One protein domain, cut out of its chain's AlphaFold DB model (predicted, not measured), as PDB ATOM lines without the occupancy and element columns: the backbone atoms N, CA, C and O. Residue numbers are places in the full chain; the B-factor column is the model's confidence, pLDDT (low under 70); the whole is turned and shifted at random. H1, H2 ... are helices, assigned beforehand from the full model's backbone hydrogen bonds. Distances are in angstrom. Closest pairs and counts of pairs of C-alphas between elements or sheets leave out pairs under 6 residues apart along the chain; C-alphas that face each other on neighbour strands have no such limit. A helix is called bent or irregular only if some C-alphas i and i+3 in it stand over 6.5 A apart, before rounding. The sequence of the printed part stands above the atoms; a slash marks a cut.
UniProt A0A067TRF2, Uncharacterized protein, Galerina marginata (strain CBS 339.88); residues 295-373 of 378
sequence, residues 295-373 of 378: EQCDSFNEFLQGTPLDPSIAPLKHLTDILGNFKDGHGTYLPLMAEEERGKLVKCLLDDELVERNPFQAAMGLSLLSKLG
ATOM      1  N   GLU A 295       9.466 -20.092  42.123       53.31
ATOM      2  CA  GLU A 295       8.034 -20.418  42.177       53.31
ATOM      3  C   GLU A 295       7.330 -20.261  40.822       53.31
ATOM      4  O   GLU A 295       6.213 -20.743  40.656       53.31
ATOM      5  N   GLN A 296       7.972 -19.605  39.850       51.28
ATOM      6  CA  GLN A 296       7.377 -19.288  38.552       51.28
ATOM      7  C   GLN A 296       7.792 -20.251  37.425       51.28
ATOM      8  O   GLN A 296       7.244 -20.170  36.329       51.28
ATOM      9  N   CYS A 297       8.739 -21.159  37.674       48.19
ATOM     10  CA  CYS A 297       9.126 -22.198  36.722       48.19
ATOM     11  C   CYS A 297       8.391 -23.506  37.041       48.19
ATOM     12  O   CYS A 297       8.560 -24.062  38.125       48.19
ATOM     13  N   ASP A 298       7.650 -24.039  36.067       54.22
ATOM     14  CA  ASP A 298       6.931 -25.319  36.191       54.22
ATOM     15  C   ASP A 298       7.887 -26.524  36.342       54.22
ATOM     16  O   ASP A 298       7.483 -27.613  36.753       54.22
ATOM     17  N   SER A 299       9.179 -26.342  36.035       56.22
ATOM     18  CA  SER A 299      10.225 -27.352  36.199       56.22
ATOM     19  C   SER A 299      11.587 -26.727  36.511       56.22
ATOM     20  O   SER A 299      12.036 -25.794  35.847       56.22
ATOM     21  N   PHE A 300      12.310 -27.299  37.481       59.94
ATOM     22  CA  PHE A 300      13.682 -26.889  37.820       59.94
ATOM     23  C   PHE A 300      14.656 -27.049  36.636       59.94
ATOM     24  O   PHE A 300      15.624 -26.299  36.521       59.94
ATOM     25  N   ASN A 301      14.371 -27.974  35.711       57.97
ATOM     26  CA  ASN A 301      15.156 -28.138  34.485       57.97
ATOM     27  C   ASN A 301      15.051 -26.918  33.564       57.97
ATOM     28  O   ASN A 301      16.029 -26.568  32.909       57.97
ATOM     29  N   GLU A 302      13.901 -26.246  33.539       59.41
ATOM     30  CA  GLU A 302      13.701 -25.025  32.756       59.41
ATOM     31  C   GLU A 302      14.429 -23.838  33.402       59.41
ATOM     32  O   GLU A 302      15.085 -23.060  32.709       59.41
ATOM     33  N   PHE A 303      14.437 -23.775  34.740       59.03
ATOM     34  CA  PHE A 303      15.227 -22.797  35.496       59.03
ATOM     35  C   PHE A 303      16.733 -22.926  35.209       59.03
ATOM     36  O   PHE A 303      17.400 -21.916  34.983       59.03
ATOM     37  N   LEU A 304      17.264 -24.153  35.161       60.16
ATOM     38  CA  LEU A 304      18.678 -24.416  34.867       60.16
ATOM     39  C   LEU A 304      19.055 -24.257  33.386       60.16
ATOM     40  O   LEU A 304      20.206 -23.940  33.092       60.16
ATOM     41  N   GLN A 305      18.120 -24.497  32.459       56.59
ATOM     42  CA  GLN A 305      18.350 -24.320  31.019       56.59
ATOM     43  C   GLN A 305      18.244 -22.855  30.579       56.59
ATOM     44  O   GLN A 305      18.965 -22.444  29.669       56.59
ATOM     45  N   GLY A 306      17.352 -22.078  31.198       47.88
ATOM     46  CA  GLY A 306      17.083 -20.688  30.819       47.88
ATOM     47  C   GLY A 306      17.878 -19.654  31.611       47.88
ATOM     48  O   GLY A 306      18.168 -18.574  31.095       47.88
ATOM     49  N   THR A 307      18.270 -19.983  32.840       49.53
ATOM     50  CA  THR A 307      19.008 -19.065  33.705       49.53
ATOM     51  C   THR A 307      20.391 -19.654  33.939       49.53
ATOM     52  O   THR A 307      20.502 -20.644  34.667       49.53
ATOM     53  N   PRO A 308      21.473 -19.090  33.358       53.94
ATOM     54  CA  PRO A 308      22.794 -19.384  33.885       53.94
ATOM     55  C   PRO A 308      22.698 -19.077  35.376       53.94
ATOM     56  O   PRO A 308      22.260 -17.984  35.730       53.94
ATOM     57  N   LEU A 309      22.985 -20.061  36.230       55.97
ATOM     58  CA  LEU A 309      23.048 -19.880  37.677       55.97
ATOM     59  C   LEU A 309      24.016 -18.725  37.937       55.97
ATOM     60  O   LEU A 309      25.221 -18.949  38.003       55.97
ATOM     61  N   ASP A 310      23.503 -17.496  37.984       49.81
ATOM     62  CA  ASP A 310      24.317 -16.309  38.139       49.81
ATOM     63  C   ASP A 310      24.707 -16.281  39.613       49.81
ATOM     64  O   ASP A 310      23.865 -16.037  40.490       49.81
ATOM     65  N   PRO A 311      25.974 -16.591  39.923       51.06
ATOM     66  CA  PRO A 311      26.412 -16.745  41.299       51.06
ATOM     67  C   PRO A 311      26.345 -15.433  42.089       51.06
ATOM     68  O   PRO A 311      26.554 -15.442  43.304       51.06
ATOM     69  N   SER A 312      26.074 -14.308  41.417       47.00
ATOM     70  CA  SER A 312      25.971 -12.985  42.021       47.00
ATOM     71  C   SER A 312      24.603 -12.673  42.647       47.00
ATOM     72  O   SER A 312      24.530 -11.753  43.463       47.00
ATOM     73  N   ILE A 313      23.535 -13.427  42.333       50.84
ATOM     74  CA  ILE A 313      22.153 -12.985  42.618       50.84
ATOM     75  C   ILE A 313      21.596 -13.453  43.986       50.84
ATOM     76  O   ILE A 313      20.676 -12.825  44.501       50.84
ATOM     77  N   ALA A 314      22.152 -14.471  44.663       50.06
ATOM     78  CA  ALA A 314      21.765 -14.836  46.049       50.06
ATOM     79  C   ALA A 314      22.808 -15.798  46.697       50.06
ATOM     80  O   ALA A 314      23.908 -15.860  46.153       50.06
ATOM     81  N   PRO A 315      22.575 -16.548  47.816       55.97
ATOM     82  CA  PRO A 315      23.619 -17.224  48.621       55.97
ATOM     83  C   PRO A 315      24.340 -18.404  47.928       55.97
ATOM     84  O   PRO A 315      24.947 -19.253  48.577       55.97
ATOM     85  N   LEU A 316      24.328 -18.429  46.598       59.12
ATOM     86  CA  LEU A 316      25.186 -19.220  45.731       59.12
ATOM     87  C   LEU A 316      26.664 -18.834  45.832       59.12
ATOM     88  O   LEU A 316      27.497 -19.655  45.471       59.12
ATOM     89  N   LYS A 317      27.029 -17.662  46.378       69.19
ATOM     90  CA  LYS A 317      28.445 -17.314  46.616       69.19
ATOM     91  C   LYS A 317      29.171 -18.346  47.491       69.19
ATOM     92  O   LYS A 317      30.367 -18.559  47.350       69.19
ATOM     93  N   HIS A 318      28.458 -18.995  48.407       72.94
ATOM     94  CA  HIS A 318      29.040 -20.077  49.197       72.94
ATOM     95  C   HIS A 318      29.079 -21.387  48.409       72.94
ATOM     96  O   HIS A 318      29.972 -22.197  48.605       72.94
ATOM     97  N   LEU A 319      28.168 -21.587  47.462       83.69
ATOM     98  CA  LEU A 319      28.192 -22.756  46.591       83.69
ATOM     99  C   LEU A 319      29.242 -22.653  45.485       83.69
ATOM    100  O   LEU A 319      29.761 -23.687  45.084       83.69
ATOM    101  N   THR A 320      29.611 -21.454  45.026       83.56
ATOM    102  CA  THR A 320      30.568 -21.290  43.920       83.56
ATOM    103  C   THR A 320      31.911 -21.951  44.165       83.56
ATOM    104  O   THR A 320      32.481 -22.474  43.213       83.56
ATOM    105  N   ASP A 321      32.393 -21.974  45.407       86.56
ATOM    106  CA  ASP A 321      33.691 -22.576  45.722       86.56
ATOM    107  C   ASP A 321      33.654 -24.109  45.585       86.56
ATOM    108  O   ASP A 321      34.621 -24.706  45.127       86.56
ATOM    109  N   ILE A 322      32.522 -24.747  45.910       88.44
ATOM    110  CA  ILE A 322      32.334 -26.202  45.751       88.44
ATOM    111  C   ILE A 322      31.988 -26.537  44.304       88.44
ATOM    112  O   ILE A 322      32.570 -27.437  43.704       88.44
ATOM    113  N   LEU A 323      31.043 -25.790  43.730       90.69
ATOM    114  CA  LEU A 323      30.568 -25.998  42.368       90.69
ATOM    115  C   LEU A 323      31.635 -25.643  41.326       90.69
ATOM    116  O   LEU A 323      31.523 -26.072  40.182       90.69
ATOM    117  N   GLY A 324      32.675 -24.892  41.700       90.88
ATOM    118  CA  GLY A 324      33.772 -24.509  40.813       90.88
ATOM    119  C   GLY A 324      34.427 -25.704  40.118       90.88
ATOM    120  O   GLY A 324      34.742 -25.611  38.936       90.88
ATOM    121  N   ASN A 325      34.526 -26.844  40.809       91.06
ATOM    122  CA  ASN A 325      35.102 -28.079  40.263       91.06
ATOM    123  C   ASN A 325      34.183 -28.807  39.267       91.06
ATOM    124  O   ASN A 325      34.641 -29.692  38.553       91.06
ATOM    125  N   PHE A 326      32.902 -28.440  39.220       92.31
ATOM    126  CA  PHE A 326      31.868 -29.073  38.393       92.31
ATOM    127  C   PHE A 326      31.444 -28.202  37.207       92.31
ATOM    128  O   PHE A 326      30.477 -28.508  36.507       92.31
ATOM    129  N   LYS A 327      32.138 -27.083  37.006       92.81
ATOM    130  CA  LYS A 327      31.887 -26.158  35.912       92.81
ATOM    131  C   LYS A 327      32.544 -26.698  34.642       92.81
ATOM    132  O   LYS A 327      33.706 -27.102  34.671       92.81
ATOM    133  N   ASP A 328      31.817 -26.713  33.532       92.06
ATOM    134  CA  ASP A 328      32.388 -27.110  32.245       92.06
ATOM    135  C   ASP A 328      33.324 -26.024  31.670       92.06
ATOM    136  O   ASP A 328      33.454 -24.917  32.204       92.06
ATOM    137  N   GLY A 329      33.964 -26.322  30.535       92.50
ATOM    138  CA  GLY A 329      34.818 -25.359  29.828       92.50
ATOM    139  C   GLY A 329      34.081 -24.111  29.320       92.50
ATOM    140  O   GLY A 329      34.727 -23.122  28.979       92.50
ATOM    141  N   HIS A 330      32.746 -24.129  29.291       91.69
ATOM    142  CA  HIS A 330      31.894 -23.003  28.906       91.69
ATOM    143  C   HIS A 330      31.404 -22.186  30.105       91.69
ATOM    144  O   HIS A 330      30.740 -21.165  29.927       91.69
ATOM    145  N   GLY A 331      31.746 -22.589  31.327       87.94
ATOM    146  CA  GLY A 331      31.285 -21.911  32.521       87.94
ATOM    147  C   GLY A 331      29.854 -22.282  32.936       87.94
ATOM    148  O   GLY A 331      29.247 -21.545  33.716       87.94
ATOM    149  N   THR A 332      29.306 -23.385  32.444       88.75
ATOM    150  CA  THR A 332      27.981 -23.883  32.813       88.75
ATOM    151  C   THR A 332      28.077 -25.038  33.805       88.75
ATOM    152  O   THR A 332      29.123 -25.666  33.972       88.75
ATOM    153  N   TYR A 333      26.963 -25.320  34.476       90.31
ATOM    154  CA  TYR A 333      26.828 -26.436  35.413       90.31
ATOM    155  C   TYR A 333      26.063 -27.616  34.797       90.31
ATOM    156  O   TYR A 333      25.510 -28.439  35.522       90.31
ATOM    157  N   LEU A 334      26.040 -27.717  33.460       89.94
ATOM    158  CA  LEU A 334      25.429 -28.842  32.746       89.94
ATOM    159  C   LEU A 334      25.927 -30.220  33.228       89.94
ATOM    160  O   LEU A 334      25.097 -31.126  33.325       89.94
ATOM    161  N   PRO A 335      27.222 -30.404  33.577       92.00
ATOM    162  CA  PRO A 335      27.709 -31.683  34.088       92.00
ATOM    163  C   PRO A 335      26.975 -32.150  35.346       92.00
ATOM    164  O   PRO A 335      26.804 -33.348  35.518       92.00
ATOM    165  N   LEU A 336      26.442 -31.241  36.171       89.50
ATOM    166  CA  LEU A 336      25.643 -31.606  37.348       89.50
ATOM    167  C   LEU A 336      24.317 -32.291  37.000       89.50
ATOM    168  O   LEU A 336      23.652 -32.792  37.900       89.50
ATOM    169  N   MET A 337      23.900 -32.314  35.732       87.88
ATOM    170  CA  MET A 337      22.756 -33.122  35.298       87.88
ATOM    171  C   MET A 337      23.141 -34.597  35.125       87.88
ATOM    172  O   MET A 337      22.282 -35.474  35.222       87.88
ATOM    173  N   ALA A 338      24.425 -34.894  34.893       91.94
ATOM    174  CA  ALA A 338      24.916 -36.260  34.787       91.94
ATOM    175  C   ALA A 338      24.941 -36.924  36.170       91.94
ATOM    176  O   ALA A 338      25.385 -36.347  37.160       91.94
ATOM    177  N   GLU A 339      24.448 -38.156  36.253       90.00
ATOM    178  CA  GLU A 339      24.375 -38.921  37.505       90.00
ATOM    179  C   GLU A 339      25.757 -39.156  38.138       90.00
ATOM    180  O   GLU A 339      25.925 -39.008  39.346       90.00
ATOM    181  N   GLU A 340      26.776 -39.394  37.311       92.25
ATOM    182  CA  GLU A 340      28.161 -39.606  37.748       92.25
ATOM    183  C   GLU A 340      28.752 -38.380  38.465       92.25
ATOM    184  O   GLU A 340      29.392 -38.499  39.512       92.25
ATOM    185  N   GLU A 341      28.517 -37.182  37.926       92.44
ATOM    186  CA  GLU A 341      28.996 -35.927  38.515       92.44
ATOM    187  C   GLU A 341      28.192 -35.548  39.760       92.44
ATOM    188  O   GLU A 341      28.752 -35.024  40.726       92.44
ATOM    189  N   ARG A 342      26.897 -35.890  39.797       90.88
ATOM    190  CA  ARG A 342      26.074 -35.747  41.007       90.88
ATOM    191  C   ARG A 342      26.612 -36.600  42.148       90.88
ATOM    192  O   ARG A 342      26.737 -36.085  43.256       90.88
ATOM    193  N   GLY A 343      27.018 -37.842  41.880       92.00
ATOM    194  CA  GLY A 343      27.655 -38.704  42.881       92.00
ATOM    195  C   GLY A 343      28.952 -38.108  43.445       92.00
ATOM    196  O   GLY A 343      29.187 -38.139  44.656       92.00
ATOM    197  N   LYS A 344      29.773 -37.484  42.592       93.75
ATOM    198  CA  LYS A 344      30.984 -36.765  43.026       93.75
ATOM    199  C   LYS A 344      30.653 -35.528  43.867       93.75
ATOM    200  O   LYS A 344      31.316 -35.295  44.877       93.75
ATOM    201  N   LEU A 345      29.630 -34.759  43.487       92.94
ATOM    202  CA  LEU A 345      29.177 -33.590  44.247       92.94
ATOM    203  C   LEU A 345      28.622 -33.994  45.618       92.94
ATOM    204  O   LEU A 345      28.998 -33.391  46.619       92.94
ATOM    205  N   VAL A 346      27.793 -35.040  45.677       93.19
ATOM    206  CA  VAL A 346      27.297 -35.640  46.927       93.19
ATOM    207  C   VAL A 346      28.464 -36.011  47.835       93.19
ATOM    208  O   VAL A 346      28.504 -35.586  48.987       93.19
ATOM    209  N   LYS A 347      29.450 -36.745  47.306       94.19
ATOM    210  CA  LYS A 347      30.628 -37.162  48.073       94.19
ATOM    211  C   LYS A 347      31.431 -35.974  48.604       94.19
ATOM    212  O   LYS A 347      31.907 -36.030  49.727       94.19
ATOM    213  N   CYS A 348      31.562 -34.906  47.818       94.25
ATOM    214  CA  CYS A 348      32.242 -33.683  48.244       94.25
ATOM    215  C   CYS A 348      31.459 -32.931  49.332       94.25
ATOM    216  O   CYS A 348      32.054 -32.396  50.259       94.25
ATOM    217  N   LEU A 349      30.127 -32.900  49.238       93.00
ATOM    218  CA  LEU A 349      29.263 -32.226  50.213       93.00
ATOM    219  C   LEU A 349      29.125 -32.978  51.536       93.00
ATOM    220  O   LEU A 349      28.871 -32.351  52.562       93.00
ATOM    221  N   LEU A 350      29.279 -34.299  51.492       93.56
ATOM    222  CA  LEU A 350      29.296 -35.189  52.652       93.56
ATOM    223  C   LEU A 350      30.715 -35.466  53.167       93.56
ATOM    224  O   LEU A 350      30.892 -36.355  53.990       93.56
ATOM    225  N   ASP A 351      31.722 -34.744  52.677       95.88
ATOM    226  CA  ASP A 351      33.081 -34.851  53.196       95.88
ATOM    227  C   ASP A 351      33.125 -34.310  54.632       95.88
ATOM    228  O   ASP A 351      32.766 -33.151  54.871       95.88
ATOM    229  N   ASP A 352      33.557 -35.139  55.584       95.56
ATOM    230  CA  ASP A 352      33.612 -34.796  57.008       95.56
ATOM    231  C   ASP A 352      34.432 -33.518  57.240       95.56
ATOM    232  O   ASP A 352      34.051 -32.673  58.055       95.56
ATOM    233  N   GLU A 353      35.500 -33.309  56.460       95.94
ATOM    234  CA  GLU A 353      36.325 -32.101  56.551       95.94
ATOM    235  C   GLU A 353      35.556 -30.842  56.124       95.94
ATOM    236  O   GLU A 353      35.681 -29.781  56.747       95.94
ATOM    237  N   LEU A 354      34.740 -30.940  55.070       92.25
ATOM    238  CA  LEU A 354      33.913 -29.827  54.606       92.25
ATOM    239  C   LEU A 354      32.784 -29.545  55.599       92.25
ATOM    240  O   LEU A 354      32.492 -28.377  55.869       92.25
ATOM    241  N   VAL A 355      32.165 -30.591  56.148       94.31
ATOM    242  CA  VAL A 355      31.094 -30.471  57.144       94.31
ATOM    243  C   VAL A 355      31.619 -29.827  58.427       94.31
ATOM    244  O   VAL A 355      30.960 -28.937  58.968       94.31
ATOM    245  N   GLU A 356      32.811 -30.206  58.888       95.94
ATOM    246  CA  GLU A 356      33.431 -29.619  60.078       95.94
ATOM    247  C   GLU A 356      33.877 -28.171  59.830       95.94
ATOM    248  O   GLU A 356      33.641 -27.285  60.659       95.94
ATOM    249  N   ARG A 357      34.471 -27.893  58.663       95.62
ATOM    250  CA  ARG A 357      34.973 -26.555  58.324       95.62
ATOM    251  C   ARG A 357      33.855 -25.563  58.002       95.62
ATOM    252  O   ARG A 357      33.931 -24.410  58.424       95.62
ATOM    253  N   ASN A 358      32.863 -25.978  57.215       94.56
ATOM    254  CA  ASN A 358      31.825 -25.126  56.629       94.56
ATOM    255  C   ASN A 358      30.459 -25.856  56.542       94.56
ATOM    256  O   ASN A 358      29.941 -26.089  55.442       94.56
ATOM    257  N   PRO A 359      29.785 -26.131  57.676       92.38
ATOM    258  CA  PRO A 359      28.540 -26.913  57.701       92.38
ATOM    259  C   PRO A 359      27.392 -26.256  56.919       92.38
ATOM    260  O   PRO A 359      26.556 -26.936  56.330       92.38
ATOM    261  N   PHE A 360      27.357 -24.921  56.866       91.31
ATOM    262  CA  PHE A 360      26.361 -24.187  56.080       91.31
ATOM    263  C   PHE A 360      26.521 -24.430  54.575       91.31
ATOM    264  O   PHE A 360      25.538 -24.554  53.851       91.31
ATOM    265  N   GLN A 361      27.764 -24.513  54.106       91.50
ATOM    266  CA  GLN A 361      28.082 -24.721  52.700       91.50
ATOM    267  C   GLN A 361      27.681 -26.133  52.260       91.50
ATOM    268  O   GLN A 361      27.032 -26.289  51.224       91.50
ATOM    269  N   ALA A 362      27.979 -27.128  53.103       91.81
ATOM    270  CA  ALA A 362      27.499 -28.494  52.944       91.81
ATOM    271  C   ALA A 362      25.963 -28.528  52.883       91.81
ATOM    272  O   ALA A 362      25.400 -28.969  51.883       91.81
ATOM    273  N   ALA A 363      25.268 -27.953  53.872       91.75
ATOM    274  CA  ALA A 363      23.802 -27.923  53.909       91.75
ATOM    275  C   ALA A 363      23.172 -27.247  52.675       91.75
ATOM    276  O   ALA A 363      22.185 -27.743  52.130       91.75
ATOM    277  N   MET A 364      23.755 -26.146  52.197       91.00
ATOM    278  CA  MET A 364      23.307 -25.466  50.978       91.00
ATOM    279  C   MET A 364      23.471 -26.343  49.733       91.00
ATOM    280  O   MET A 364      22.580 -26.368  48.884       91.00
ATOM    281  N   GLY A 365      24.575 -27.084  49.622       91.31
ATOM    282  CA  GLY A 365      24.773 -28.010  48.508       91.31
ATOM    283  C   GLY A 365      23.855 -29.224  48.571       91.31
ATOM    284  O   GLY A 365      23.315 -29.623  47.543       91.31
ATOM    285  N   LEU A 366      23.591 -29.757  49.766       91.50
ATOM    286  CA  LEU A 366      22.593 -30.814  49.952       91.50
ATOM    287  C   LEU A 366      21.192 -30.320  49.548       91.50
ATOM    288  O   LEU A 366      20.453 -31.033  48.873       91.50
ATOM    289  N   SER A 367      20.841 -29.073  49.888       91.12
ATOM    290  CA  SER A 367      19.581 -28.458  49.450       91.12
ATOM    291  C   SER A 367      19.513 -28.298  47.927       91.12
ATOM    292  O   SER A 367      18.467 -28.578  47.338       91.12
ATOM    293  N   LEU A 368      20.614 -27.907  47.276       90.12
ATOM    294  CA  LEU A 368      20.700 -27.848  45.814       90.12
ATOM    295  C   LEU A 368      20.464 -29.231  45.189       90.12
ATOM    296  O   LEU A 368      19.666 -29.352  44.265       90.12
ATOM    297  N   LEU A 369      21.108 -30.271  45.718       90.44
ATOM    298  CA  LEU A 369      20.942 -31.649  45.248       90.44
ATOM    299  C   LEU A 369      19.516 -32.175  45.446       90.44
ATOM    300  O   LEU A 369      18.972 -32.823  44.556       90.44
ATOM    301  N   SER A 370      18.871 -31.827  46.561       89.81
ATOM    302  CA  SER A 370      17.454 -32.134  46.771       89.81
ATOM    303  C   SER A 370      16.564 -31.466  45.713       89.81
ATOM    304  O   SER A 370      15.657 -32.109  45.190       89.81
ATOM    305  N   LYS A 371      16.851 -30.213  45.331       87.44
ATOM    306  CA  LYS A 371      16.118 -29.520  44.252       87.44
ATOM    307  C   LYS A 371      16.392 -30.091  42.863       87.44
ATOM    308  O   LYS A 371      15.518 -30.041  42.007       87.44
ATOM    309  N   LEU A 372      17.573 -30.668  42.662       86.00
ATOM    310  CA  LEU A 372      17.935 -31.411  41.455       86.00
ATOM    311  C   LEU A 372      17.242 -32.779  41.352       86.00
ATOM    312  O   LEU A 372      17.475 -33.499  40.382       86.00
ATOM    313  N   GLY A 373      16.419 -33.156  42.338       88.38
ATOM    314  CA  GLY A 373      15.743 -34.451  42.364       88.38
ATOM    315  C   GLY A 373      16.705 -35.614  42.580       88.38
ATOM    316  O   GLY A 373      16.439 -36.717  42.117       88.38
TER     317      GLY A 373
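This is residues 295 to 373 of the 378 residues of an uncharacterized protein of Galerina marginata (strain CBS 339.88) (UniProt A0A067TRF2). The longest helix, H6, is side by side with H4 and runs back along it, H5 makes the turn between them at one end, and H2 packs on H4 near H6, so that the centres of H2, H4 and H6 make a triangle. H1 lies at the end of the long axis away from H5, close to the last residues of H6, and a long link without a named element leads from H1 to H2; the short H3 comes just before H4. The printed part has 79 residues with six named helices, H1 to H6 in chain order, and no named strand; its class is all helix. It is compact, with a radius of gyration of the C-alphas of 12.4 A, and spans 35 by 25 by 23 A.

Find C-alpha 359 at (28.540, -26.913, 57.701); from there H6, residues 359 to 371, runs 18.5 A to C-alpha 371 at (16.118, -29.520, 44.252). Look next at H4, residues 339 to 349, which is 15.2 A long, and at H5, residues 352 to 357, 8.5 A long. H2 is residues 320 to 326, 9.6 A long; it is neither bent nor irregular, but only just: C-alphas 322 and 325 are 6.4 A apart. H3 is residues 334 to 337, 5.7 A long. H1, residues 300 to 306 and 10.0 A long, begins at C-alpha 300 (13.682, -26.889, 37.820).

Start at H6, which touches H4 at a shallow tilt of 23 degrees, opposite ways; their closest C-alphas, those of Leu 349 and Ala 362, are 4.9 A apart. With residues 361 to 362 alone, H6 touches H5 only at the corner, at a steep tilt of 59 degrees; the closest C-alphas are Val 355 and Ala 362, 5.9 A. H4 also touches H2, closest at the C-alphas of Phe 326 and Glu 341, 7.4 A; they run opposite ways at a shallow tilt of 33 degrees, only just short of steep. H2 and H6 are near each other. H3 is close to H4 but not clearly touching, with the C-alphas of Leu 336 and Arg 342 closest at 5.5 A. H1 is close to H6 but not clearly touching, about perpendicular at 88 degrees, closest at the C-alphas of Phe 300 and Lys 371, 7.4 A. H1 is apart from H2, and only just apart from H3 at 8.3 A. In H1, H4, H5 and H6 every O i to N i+4 pair is within hydrogen-bond range; H2 has 1 of 3, and 1 of 4 O i to N i+3 pairs, and H3 is too short for an O i to N i+4 pair.

The C-alphas farthest apart are those of Gln 296 and Glu 353, 36.4 A. The printed part has no cut. The link from H1 to H2, residues 307 to 319, is long. In this model pLDDT is under 70 for residues 295 to 317.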